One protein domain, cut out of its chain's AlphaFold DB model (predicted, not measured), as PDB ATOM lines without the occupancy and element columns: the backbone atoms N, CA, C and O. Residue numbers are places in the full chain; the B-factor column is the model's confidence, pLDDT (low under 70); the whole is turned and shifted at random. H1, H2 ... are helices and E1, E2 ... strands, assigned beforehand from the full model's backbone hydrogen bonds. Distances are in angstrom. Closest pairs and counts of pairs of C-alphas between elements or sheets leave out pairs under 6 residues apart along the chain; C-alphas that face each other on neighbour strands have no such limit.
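This is residues 246 to 329 of the 329 residues of the protein "Laccase domain containing 1" of Pseudonaja textilis (UniProt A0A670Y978). A four-stranded sheet is covered on one face by a single long helix, H1, which runs along it, while the short strand E3 lies over the other face, beside residues 246 to 247. The printed part has 84 residues, with five named strands followed by one named helix, E1 E2 E3 E4 E5 H1. The sheet's order is E1 E2 E5 E4, mixed, and the class is mixed, helices and strands. The whole is compact, with a radius of gyration of the C-alphas of 11.9 A, yet elongated, spanning 38 by 23 by 19 A.

Start at the hairpin of E4, residues 287 to 293, and E5, residues 298 to 304: they are antiparallel, with N 289 and O 302 2.8 A apart. Next to E5 find E2, residues 269 to 272, antiparallel, with N 270 and O 301 at 2.9 A. Beyond it, E1, residues 256 to 258, is parallel to E2, with N 257 and O 269 at 2.8 A. H1, residues 308 to 325, is on this sheet in two layers, a helix on one face of a sheet, at a height over the sheet of 7.8 A. It lies over E2 and E5 and runs along the strands, at 25 degrees to E5 on the local plane. Its closest C-alphas to E2 are Ser 319 and Val 271, 6.8 A. Every O i to N i+4 pair in H1 is within hydrogen-bond range. E3, residues 278 to 280, pairs with no named strand; its closest C-alpha pair with E5 is Ala 280 and Ala 301, 5.4 A. E3 and H1 are apart.

Find C-alpha 256 of E1 at (173.201, 150.891, 135.099). E2 follows, 10.4 A long, then E3. E4 measures 19.9 A and E5 19.4 A. H1 runs 25.6 A to C-alpha 325 at (175.515, 145.350, 149.593).

The C-alphas farthest apart, of Asp 285 and Cys 329, are 38.6 A apart. The printed part has no cut, and none of its links is long. Look to residues 305 to 329 for pLDDT under 70.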
ATOM      1  N   HIS A 246     181.743 161.968 138.144       95.25
ATOM      2  CA  HIS A 246     181.587 160.798 137.289       95.25
ATOM      3  C   HIS A 246     180.419 160.979 136.318       95.25
ATOM      4  O   HIS A 246     179.248 160.922 136.693       95.25
ATOM      5  N   SER A 247     180.741 161.138 135.036       93.81
ATOM      6  CA  SER A 247     179.751 161.111 133.956       93.81
ATOM      7  C   SER A 247     179.529 159.685 133.452       93.81
ATOM      8  O   SER A 247     180.483 158.926 133.278       93.81
ATOM      9  N   ILE A 248     178.279 159.347 133.130       92.50
ATOM     10  CA  ILE A 248     177.941 158.124 132.382       92.50
ATOM     11  C   ILE A 248     178.675 158.031 131.042       92.50
ATOM     12  O   ILE A 248     178.882 159.030 130.344       92.50
ATOM     13  N   LYS A 249     179.017 156.793 130.677       90.88
ATOM     14  CA  LYS A 249     179.638 156.409 129.405       90.88
ATOM     15  C   LYS A 249     178.556 155.891 128.453       90.88
ATOM     16  O   LYS A 249     178.475 154.696 128.186       90.88
ATOM     17  N   VAL A 250     177.710 156.814 128.001       86.81
ATOM     18  CA  VAL A 250     176.474 156.557 127.239       86.81
ATOM     19  C   VAL A 250     176.707 155.649 126.026       86.81
ATOM     20  O   VAL A 250     177.535 155.968 125.169       86.81
ATOM     21  N   ASN A 251     175.915 154.577 125.903       87.56
ATOM     22  CA  ASN A 251     175.819 153.762 124.687       87.56
ATOM     23  C   ASN A 251     174.398 153.717 124.093       87.56
ATOM     24  O   ASN A 251     174.190 153.027 123.097       87.56
ATOM     25  N   HIS A 252     173.461 154.516 124.627       84.75
ATOM     26  CA  HIS A 252     172.033 154.513 124.270       84.75
ATOM     27  C   HIS A 252     171.349 153.168 124.561       84.75
ATOM     28  O   HIS A 252     170.371 152.803 123.904       84.75
ATOM     29  N   GLY A 253     171.875 152.430 125.536       84.94
ATOM     30  CA  GLY A 253     171.316 151.190 126.043       84.94
ATOM     31  C   GLY A 253     170.511 151.421 127.318       84.94
ATOM     32  O   GLY A 253     169.850 152.441 127.500       84.94
ATOM     33  N   SER A 254     170.555 150.436 128.216       84.75
ATOM     34  CA  SER A 254     169.808 150.465 129.482       84.75
ATOM     35  C   SER A 254     170.637 150.029 130.691       84.75
ATOM     36  O   SER A 254     170.096 149.749 131.764       84.75
ATOM     37  N   ASP A 255     171.955 149.918 130.536       88.25
ATOM     38  CA  ASP A 255     172.835 149.425 131.591       88.25
ATOM     39  C   ASP A 255     173.061 150.481 132.667       88.25
ATOM     40  O   ASP A 255     173.251 151.662 132.380       88.25
ATOM     41  N   VAL A 256     173.022 150.038 133.924       89.31
ATOM     42  CA  VAL A 256     173.201 150.891 135.099       89.31
ATOM     43  C   VAL A 256     174.396 150.378 135.881       89.31
ATOM     44  O   VAL A 256     174.378 149.257 136.390       89.31
ATOM     45  N   TRP A 257     175.428 151.205 135.998       92.50
ATOM     46  CA  TRP A 257     176.573 150.912 136.841       92.50
ATOM     47  C   TRP A 257     176.277 151.290 138.295       92.50
ATOM     48  O   TRP A 257     175.927 152.428 138.611       92.50
ATOM     49  N   VAL A 258     176.431 150.319 139.194       92.00
ATOM     50  CA  VAL A 258     176.411 150.545 140.642       92.00
ATOM     51  C   VAL A 258     177.837 150.833 141.089       92.00
ATOM     52  O   VAL A 258     178.707 149.966 140.986       92.00
ATOM     53  N   MET A 259     178.087 152.044 141.581       90.19
ATOM     54  CA  MET A 259     179.421 152.440 142.022       90.19
ATOM     55  C   MET A 259     179.918 151.533 143.158       90.19
ATOM     56  O   MET A 259     179.178 151.216 144.087       90.19
ATOM     57  N   GLY A 260     181.174 151.091 143.054       88.50
ATOM     58  CA  GLY A 260     181.760 150.049 143.906       88.50
ATOM     59  C   GLY A 260     181.785 148.657 143.261       88.50
ATOM     60  O   GLY A 260     182.471 147.772 143.761       88.50
ATOM     61  N   GLN A 261     181.092 148.458 142.136       90.31
ATOM     62  CA  GLN A 261     181.253 147.277 141.278       90.31
ATOM     63  C   GLN A 261     182.270 147.546 140.158       90.31
ATOM     64  O   GLN A 261     182.502 148.719 139.834       90.31
ATOM     65  N   PRO A 262     182.839 146.501 139.518       93.19
ATOM     66  CA  PRO A 262     183.665 146.669 138.325       93.19
ATOM     67  C   PRO A 262     182.966 147.563 137.300       93.19
ATOM     68  O   PRO A 262     181.813 147.321 136.937       93.19
ATOM     69  N   GLN A 263     183.637 148.638 136.887       93.00
ATOM     70  CA  GLN A 263     183.046 149.622 135.990       93.00
ATOM     71  C   GLN A 263     182.948 149.053 134.565       93.00
ATOM     72  O   GLN A 263     183.984 148.706 133.997       93.00
ATOM     73  N   PRO A 264     181.750 149.003 133.952       91.56
ATOM     74  CA  PRO A 264     181.611 148.607 132.556       91.56
ATOM     75  C   PRO A 264     182.269 149.618 131.605       91.56
ATOM     76  O   PRO A 264     182.452 150.795 131.936       91.56
ATOM     77  N   GLU A 265     182.566 149.179 130.381       92.25
ATOM     78  CA  GLU A 265     183.085 150.067 129.331       92.25
ATOM     79  C   GLU A 265     182.085 151.168 128.960       92.25
ATOM     80  O   GLU A 265     182.481 152.306 128.702       92.25
ATOM     81  N   SER A 266     180.791 150.841 128.974       92.50
ATOM     82  CA  SER A 266     179.696 151.766 128.688       92.50
ATOM     83  C   SER A 266     178.442 151.432 129.494       92.50
ATOM     84  O   SER A 266     178.240 150.284 129.886       92.50
ATOM     85  N   TYR A 267     177.655 152.457 129.808       92.12
ATOM     86  CA  TYR A 267     176.430 152.375 130.601       92.12
ATOM     87  C   TYR A 267     175.662 153.707 130.518       92.12
ATOM     88  O   TYR A 267     176.259 154.778 130.374       92.12
ATOM     89  N   ASP A 268     174.339 153.640 130.649       91.38
ATOM     90  CA  ASP A 268     173.422 154.780 130.528       91.38
ATOM     91  C   ASP A 268     172.899 155.263 131.888       91.38
ATOM     92  O   ASP A 268     172.244 156.298 131.955       91.38
ATOM     93  N   GLY A 269     173.226 154.581 132.989       92.06
ATOM     94  CA  GLY A 269     172.938 155.046 134.347       92.06
ATOM     95  C   GLY A 269     174.079 154.809 135.334       92.06
ATOM     96  O   GLY A 269     174.811 153.830 135.217       92.06
ATOM     97  N   ILE A 270     174.203 155.678 136.339       94.06
ATOM     98  CA  ILE A 270     175.028 155.463 137.539       94.06
ATOM     99  C   ILE A 270     174.132 155.563 138.761       94.06
ATOM    100  O   ILE A 270     173.267 156.438 138.831       94.06
ATOM    101  N   VAL A 271     174.379 154.711 139.752       94.94
ATOM    102  CA  VAL A 271     173.816 154.839 141.098       94.94
ATOM    103  C   VAL A 271     174.917 154.702 142.149       94.94
ATOM    104  O   VAL A 271     175.841 153.900 141.992       94.94
ATOM    105  N   THR A 272     174.830 155.491 143.219       94.38
ATOM    106  CA  THR A 272     175.784 155.466 144.333       94.38
ATOM    107  C   THR A 272     175.122 155.884 145.648       94.38
ATOM    108  O   THR A 272     174.148 156.636 145.658       94.38
ATOM    109  N   ASN A 273     175.655 155.393 146.764       92.69
ATOM    110  CA  ASN A 273     175.384 155.882 148.120       92.69
ATOM    111  C   ASN A 273     176.638 156.505 148.769       92.69
ATOM    112  O   ASN A 273     176.622 156.843 149.953       92.69
ATOM    113  N   GLN A 274     177.737 156.631 148.017       93.75
ATOM    114  CA  GLN A 274     178.990 157.183 148.521       93.75
ATOM    115  C   GLN A 274     178.881 158.705 148.640       93.75
ATOM    116  O   GLN A 274     178.502 159.399 147.695       93.75
ATOM    117  N   ARG A 275     179.219 159.236 149.818       93.44
ATOM    118  CA  ARG A 275     179.226 160.683 150.070       93.44
ATOM    119  C   ARG A 275     180.382 161.355 149.330       93.44
ATOM    120  O   ARG A 275     181.441 160.766 149.166       93.44
ATOM    121  N   GLY A 276     180.172 162.605 148.925       93.25
ATOM    122  CA  GLY A 276     181.179 163.409 148.224       93.25
ATOM    123  C   GLY A 276     181.305 163.114 146.727       93.25
ATOM    124  O   GLY A 276     181.980 163.866 146.036       93.25
ATOM    125  N   ILE A 277     180.627 162.082 146.216       96.19
ATOM    126  CA  ILE A 277     180.622 161.729 144.795       96.19
ATOM    127  C   ILE A 277     179.537 162.494 144.036       96.19
ATOM    128  O   ILE A 277     178.387 162.566 144.475       96.19
ATOM    129  N   VAL A 278     179.886 162.987 142.845       96.88
ATOM    130  CA  VAL A 278     178.945 163.587 141.894       96.88
ATOM    131  C   VAL A 278     178.753 162.651 140.710       96.88
ATOM    132  O   VAL A 278     179.703 162.303 140.019       96.88
ATOM    133  N   VAL A 279     177.506 162.263 140.449       96.44
ATOM    134  CA  VAL A 279     177.133 161.471 139.270       96.44
ATOM    135  C   VAL A 279     176.370 162.342 138.285       96.44
ATOM    136  O   VAL A 279     175.494 163.110 138.677       96.44
ATOM    137  N   ALA A 280     176.701 162.233 137.002       95.44
ATOM    138  CA  ALA A 280     176.151 163.102 135.973       95.44
ATOM    139  C   ALA A 280     175.729 162.336 134.722       95.44
ATOM    140  O   ALA A 280     176.323 161.317 134.364       95.44
ATOM    141  N   ALA A 281     174.714 162.879 134.048       93.06
ATOM    142  CA  ALA A 281     174.204 162.407 132.773       93.06
ATOM    143  C   ALA A 281     174.330 163.503 131.703       93.06
ATOM    144  O   ALA A 281     173.658 164.528 131.831       93.06
ATOM    145  N   PRO A 282     175.164 163.335 130.655       90.06
ATOM    146  CA  PRO A 282     175.249 164.310 129.585       90.06
ATOM    147  C   PRO A 282     173.979 164.226 128.736       90.06
ATOM    148  O   PRO A 282     173.583 163.146 128.310       90.06
ATOM    149  N   GLY A 283     173.359 165.370 128.464       82.94
ATOM    150  CA  GLY A 283     172.154 165.469 127.645       82.94
ATOM    151  C   GLY A 283     172.273 166.608 126.642       82.94
ATOM    152  O   GLY A 283     172.641 167.724 126.995       82.94
ATOM    153  N   ALA A 284     171.979 166.308 125.381       80.69
ATOM    154  CA  ALA A 284     171.721 167.286 124.331       80.69
ATOM    155  C   ALA A 284     170.694 166.626 123.407       80.69
ATOM    156  O   ALA A 284     171.071 165.751 122.632       80.69
ATOM    157  N   ASP A 285     169.420 166.968 123.614       84.00
ATOM    158  CA  ASP A 285     168.188 166.390 123.038       84.00
ATOM    159  C   ASP A 285     167.639 165.136 123.744       84.00
ATOM    160  O   ASP A 285     166.425 164.967 123.831       84.00
ATOM    161  N   CYS A 286     168.496 164.288 124.319       85.19
ATOM    162  CA  CYS A 286     168.048 163.200 125.200       85.19
ATOM    163  C   CYS A 286     167.644 163.729 126.586       85.19
ATOM    164  O   CYS A 286     168.153 164.757 127.032       85.19
ATOM    165  N   ILE A 287     166.761 163.007 127.282       85.19
ATOM    166  CA  ILE A 287     166.210 163.400 128.585       85.19
ATOM    167  C   ILE A 287     167.162 162.929 129.698       85.19
ATOM    168  O   ILE A 287     167.288 161.718 129.921       85.19
ATOM    169  N   PRO A 288     167.836 163.845 130.421       89.25
ATOM    170  CA  PRO A 288     168.595 163.482 131.607       89.25
ATOM    171  C   PRO A 288     167.640 163.227 132.779       89.25
ATOM    172  O   PRO A 288     166.746 164.024 133.064       89.25
ATOM    173  N   LEU A 289     167.855 162.124 133.487       91.44
ATOM    174  CA  LEU A 289     167.112 161.752 134.686       91.44
ATOM    175  C   LEU A 289     168.042 161.824 135.895       91.44
ATOM    176  O   LEU A 289     169.165 161.325 135.849       91.44
ATOM    177  N   VAL A 290     167.561 162.422 136.983       93.75
ATOM    178  CA  VAL A 290     168.264 162.484 138.270       93.75
ATOM    179  C   VAL A 290     167.373 161.854 139.329       93.75
ATOM    180  O   VAL A 290     166.184 162.159 139.410       93.75
ATOM    181  N   PHE A 291     167.957 160.981 140.139       93.06
ATOM    182  CA  PHE A 291     167.269 160.220 141.170       93.06
ATOM    183  C   PHE A 291     167.878 160.492 142.539       93.06
ATOM    184  O   PHE A 291     169.098 160.601 142.674       93.06
ATOM    185  N   ALA A 292     167.028 160.544 143.558       94.25
ATOM    186  CA  ALA A 292     167.434 160.725 144.940       94.25
ATOM    187  C   ALA A 292     166.491 159.956 145.871       94.25
ATOM    188  O   ALA A 292     165.276 160.127 145.810       94.25
ATOM    189  N   ASP A 293     167.062 159.142 146.754       94.62
ATOM    190  CA  ASP A 293     166.376 158.525 147.884       94.62
ATOM    191  C   ASP A 293     166.920 159.151 149.182       94.62
ATOM    192  O   ASP A 293     168.032 158.824 149.615       94.62
ATOM    193  N   PRO A 294     166.173 160.068 149.823       93.25
ATOM    194  CA  PRO A 294     166.633 160.761 151.022       93.25
ATOM    195  C   PRO A 294     166.660 159.887 152.278       93.25
ATOM    196  O   PRO A 294     167.315 160.286 153.245       93.25
ATOM    197  N   VAL A 295     165.988 158.732 152.282       92.75
ATOM    198  CA  VAL A 295     165.994 157.784 153.406       92.75
ATOM    199  C   VAL A 295     167.239 156.914 153.311       92.75
ATOM    200  O   VAL A 295     168.045 156.881 154.237       92.75
ATOM    201  N   LYS A 296     167.443 156.282 152.152       89.50
ATOM    202  CA  LYS A 296     168.587 155.401 151.888       89.50
ATOM    203  C   LYS A 296     169.892 156.150 151.602       89.50
ATOM    204  O   LYS A 296     170.944 155.523 151.536       89.50
ATOM    205  N   LYS A 297     169.827 157.475 151.409       92.38
ATOM    206  CA  LYS A 297     170.950 158.340 150.991       92.38
ATOM    207  C   LYS A 297     171.601 157.868 149.686       92.38
ATOM    208  O   LYS A 297     172.815 157.929 149.527       92.38
ATOM    209  N   VAL A 298     170.774 157.416 148.747       93.38
ATOM    210  CA  VAL A 298     171.199 156.960 147.417       93.38
ATOM    211  C   VAL A 298     170.876 158.043 146.398       93.38
ATOM    212  O   VAL A 298     169.783 158.606 146.424       93.38
ATOM    213  N   CYS A 299     171.785 158.308 145.467       95.06
ATOM    214  CA  CYS A 299     171.516 159.138 144.299       95.06
ATOM    215  C   CYS A 299     171.888 158.409 143.006       95.06
ATOM    216  O   CYS A 299     172.618 157.413 143.003       95.06
ATOM    217  N   GLY A 300     171.356 158.890 141.890       94.81
ATOM    218  CA  GLY A 300     171.700 158.375 140.576       94.81
ATOM    219  C   GLY A 300     171.453 159.388 139.474       94.81
ATOM    220  O   GLY A 300     170.659 160.314 139.628       94.81
ATOM    221  N   ALA A 301     172.119 159.174 138.349       94.88
ATOM    222  CA  ALA A 301     171.901 159.916 137.120       94.88
ATOM    223  C   ALA A 301     171.759 158.921 135.972       94.88
ATOM    224  O   ALA A 301     172.458 157.907 135.947       94.88
ATOM    225  N   ALA A 302     170.867 159.199 135.029       91.94
ATOM    226  CA  ALA A 302     170.713 158.377 133.845       91.94
ATOM    227  C   ALA A 302     170.435 159.203 132.593       91.94
ATOM    228  O   ALA A 302     169.791 160.249 132.634       91.94
ATOM    229  N   HIS A 303     170.922 158.697 131.472       88.88
ATOM    230  CA  HIS A 303     170.620 159.169 130.139       88.88
ATOM    231  C   HIS A 303     169.463 158.349 129.587       88.88
ATOM    232  O   HIS A 303     169.513 157.120 129.566       88.88
ATOM    233  N   SER A 304     168.407 159.024 129.138       79.00
ATOM    234  CA  SER A 304     167.312 158.355 128.457       79.00
ATOM    235  C   SER A 304     167.024 159.016 127.119       79.00
ATOM    236  O   SER A 304     166.643 160.181 127.050       79.00
ATOM    237  N   GLY A 305     167.211 158.251 126.044       69.06
ATOM    238  CA  GLY A 305     166.561 158.534 124.767       69.06
ATOM    239  C   GLY A 305     165.091 158.110 124.844       69.06
ATOM    240  O   GLY A 305     164.326 158.602 125.665       69.06
ATOM    241  N   ASN A 306     164.702 157.110 124.051       56.69
ATOM    242  CA  ASN A 306     163.313 156.627 123.984       56.69
ATOM    243  C   ASN A 306     162.968 155.507 124.998       56.69
ATOM    244  O   ASN A 306     161.902 154.906 124.894       56.69
ATOM    245  N   GLN A 307     163.847 155.176 125.956       59.16
ATOM    246  CA  GLN A 307     163.722 153.980 126.821       59.16
ATOM    247  C   GLN A 307     163.583 154.290 128.327       59.16
ATOM    248  O   GLN A 307     164.070 153.546 129.181       59.16
ATOM    249  N   ILE A 308     162.881 155.372 128.670       58.22
ATOM    250  CA  ILE A 308     162.654 155.824 130.058       58.22
ATOM    251  C   ILE A 308     162.150 154.702 131.000       58.22
ATOM    252  O   ILE A 308     162.687 154.585 132.106       58.22
ATOM    253  N   PRO A 309     161.197 153.824 130.608       56.56
ATOM    254  CA  PRO A 309     160.656 152.807 131.520       56.56
ATOM    255  C   PRO A 309     161.685 151.761 131.984       56.56
ATOM    256  O   PRO A 309     161.639 151.297 133.127       56.56
ATOM    257  N   VAL A 310     162.642 151.398 131.122       59.44
ATOM    258  CA  VAL A 310     163.658 150.375 131.432       59.44
ATOM    259  C   VAL A 310     164.671 150.911 132.441       59.44
ATOM    260  O   VAL A 310     165.035 150.216 133.393       59.44
ATOM    261  N   VAL A 311     165.069 152.174 132.277       57.81
ATOM    262  CA  VAL A 311     165.993 152.872 133.179       57.81
ATOM    263  C   VAL A 311     165.397 152.998 134.585       57.81
ATOM    264  O   VAL A 311     166.080 152.702 135.565       57.81
ATOM    265  N   LEU A 312     164.111 153.351 134.695       62.47
ATOM    266  CA  LEU A 312     163.401 153.454 135.980       62.47
ATOM    267  C   LEU A 312     163.322 152.112 136.718       62.47
ATOM    268  O   LEU A 312     163.607 152.034 137.915       62.47
ATOM    269  N   THR A 313     162.977 151.044 135.996       61.59
ATOM    270  CA  THR A 313     162.856 149.695 136.571       61.59
ATOM    271  C   THR A 313     164.203 149.209 137.105       61.59
ATOM    272  O   THR A 313     164.295 148.736 138.240       61.59
ATOM    273  N   ARG A 314     165.275 149.400 136.323       62.03
ATOM    274  CA  ARG A 314     166.634 149.027 136.732       62.03
ATOM    275  C   ARG A 314     167.164 149.895 137.869       62.03
ATOM    276  O   ARG A 314     167.845 149.372 138.746       62.03
ATOM    277  N   TRP A 315     166.832 151.185 137.920       64.75
ATOM    278  CA  TRP A 315     167.202 152.032 139.058       64.75
ATOM    279  C   TRP A 315     166.564 151.543 140.366       64.75
ATOM    280  O   TRP A 315     167.247 151.461 141.385       64.75
ATOM    281  N   SER A 316     165.291 151.140 140.347       62.91
ATOM    282  CA  SER A 316     164.615 150.586 141.530       62.91
ATOM    283  C   SER A 316     165.290 149.300 142.044       62.91
ATOM    284  O   SER A 316     165.599 149.175 143.235       62.91
ATOM    285  N   SER A 317     165.633 148.369 141.143       62.31
ATOM    286  CA  SER A 317     166.373 147.156 141.527       62.31
ATOM    287  C   SER A 317     167.794 147.462 142.013       62.31
ATOM    288  O   SER A 317     168.257 146.892 143.003       62.31
ATOM    289  N   SER A 318     168.484 148.392 141.349       63.66
ATOM    290  CA  SER A 318     169.881 148.722 141.641       63.66
ATOM    291  C   SER A 318     170.039 149.559 142.905       63.66
ATOM    292  O   SER A 318     170.993 149.343 143.642       63.66
ATOM    293  N   SER A 319     169.103 150.459 143.212       59.97
ATOM    294  CA  SER A 319     169.084 151.217 144.472       59.97
ATOM    295  C   SER A 319     168.878 150.292 145.673       59.97
ATOM    296  O   SER A 319     169.564 150.429 146.683       59.97
ATOM    297  N   THR A 320     168.011 149.283 145.538       62.22
ATOM    298  CA  THR A 320     167.810 148.248 146.561       62.22
ATOM    299  C   THR A 320     169.072 147.406 146.762       62.22
ATOM    300  O   THR A 320     169.491 147.190 147.901       62.22
ATOM    301  N   SER A 321     169.726 147.001 145.667       60.25
ATOM    302  CA  SER A 321     171.005 146.277 145.696       60.25
ATOM    303  C   SER A 321     172.151 147.112 146.286       60.25
ATOM    304  O   SER A 321     172.953 146.596 147.062       60.25
ATOM    305  N   ALA A 322     172.218 148.409 145.968       58.66
ATOM    306  CA  ALA A 322     173.216 149.324 146.518       58.66
ATOM    307  C   ALA A 322     173.083 149.424 148.045       58.66
ATOM    308  O   ALA A 322     174.082 149.322 148.750       58.66
ATOM    309  N   THR A 323     171.856 149.516 148.570       57.34
ATOM    310  CA  THR A 323     171.640 149.526 150.023       57.34
ATOM    311  C   THR A 323     171.923 148.207 150.726       57.34
ATOM    312  O   THR A 323     172.399 148.231 151.854       57.34
ATOM    313  N   SER A 324     171.638 147.061 150.103       52.41
ATOM    314  CA  SER A 324     171.857 145.765 150.756       52.41
ATOM    315  C   SER A 324     173.321 145.321 150.746       52.41
ATOM    316  O   SER A 324     173.714 144.530 151.598       52.41
ATOM    317  N   ARG A 325     174.134 145.818 149.804       51.00
ATOM    318  CA  ARG A 325     175.515 145.350 149.593       51.00
ATOM    319  C   ARG A 325     176.600 146.294 150.100       51.00
ATOM    320  O   ARG A 325     177.714 145.833 150.311       51.00
ATOM    321  N   LEU A 326     176.305 147.580 150.286       49.44
ATOM    322  CA  LEU A 326     177.305 148.578 150.694       49.44
ATOM    323  C   LEU A 326     177.292 148.896 152.198       49.44
ATOM    324  O   LEU A 326     177.972 149.824 152.615       49.44
ATOM    325  N   GLY A 327     176.584 148.092 153.002       35.38
ATOM    326  CA  GLY A 327     176.547 148.213 154.461       35.38
ATOM    327  C   GLY A 327     175.659 149.369 154.924       35.38
ATOM    328  O   GLY A 327     175.831 150.517 154.525       35.38
ATOM    329  N   GLY A 328     174.663 149.058 155.752       33.59
ATOM    330  CA  GLY A 328     173.885 150.077 156.443       33.59
ATOM    331  C   GLY A 328     174.725 150.735 157.536       33.59
ATOM    332  O   GLY A 328     175.246 150.010 158.371       33.59
ATOM    333  N   CYS A 329     174.754 152.072 157.507       32.25
ATOM    334  CA  CYS A 329     175.265 153.013 158.519       32.25
ATOM    335  C   CYS A 329     176.723 152.846 158.968       32.25
ATOM    336  O   CYS A 329     177.045 151.870 159.674       32.25
TER     337      CYS A 329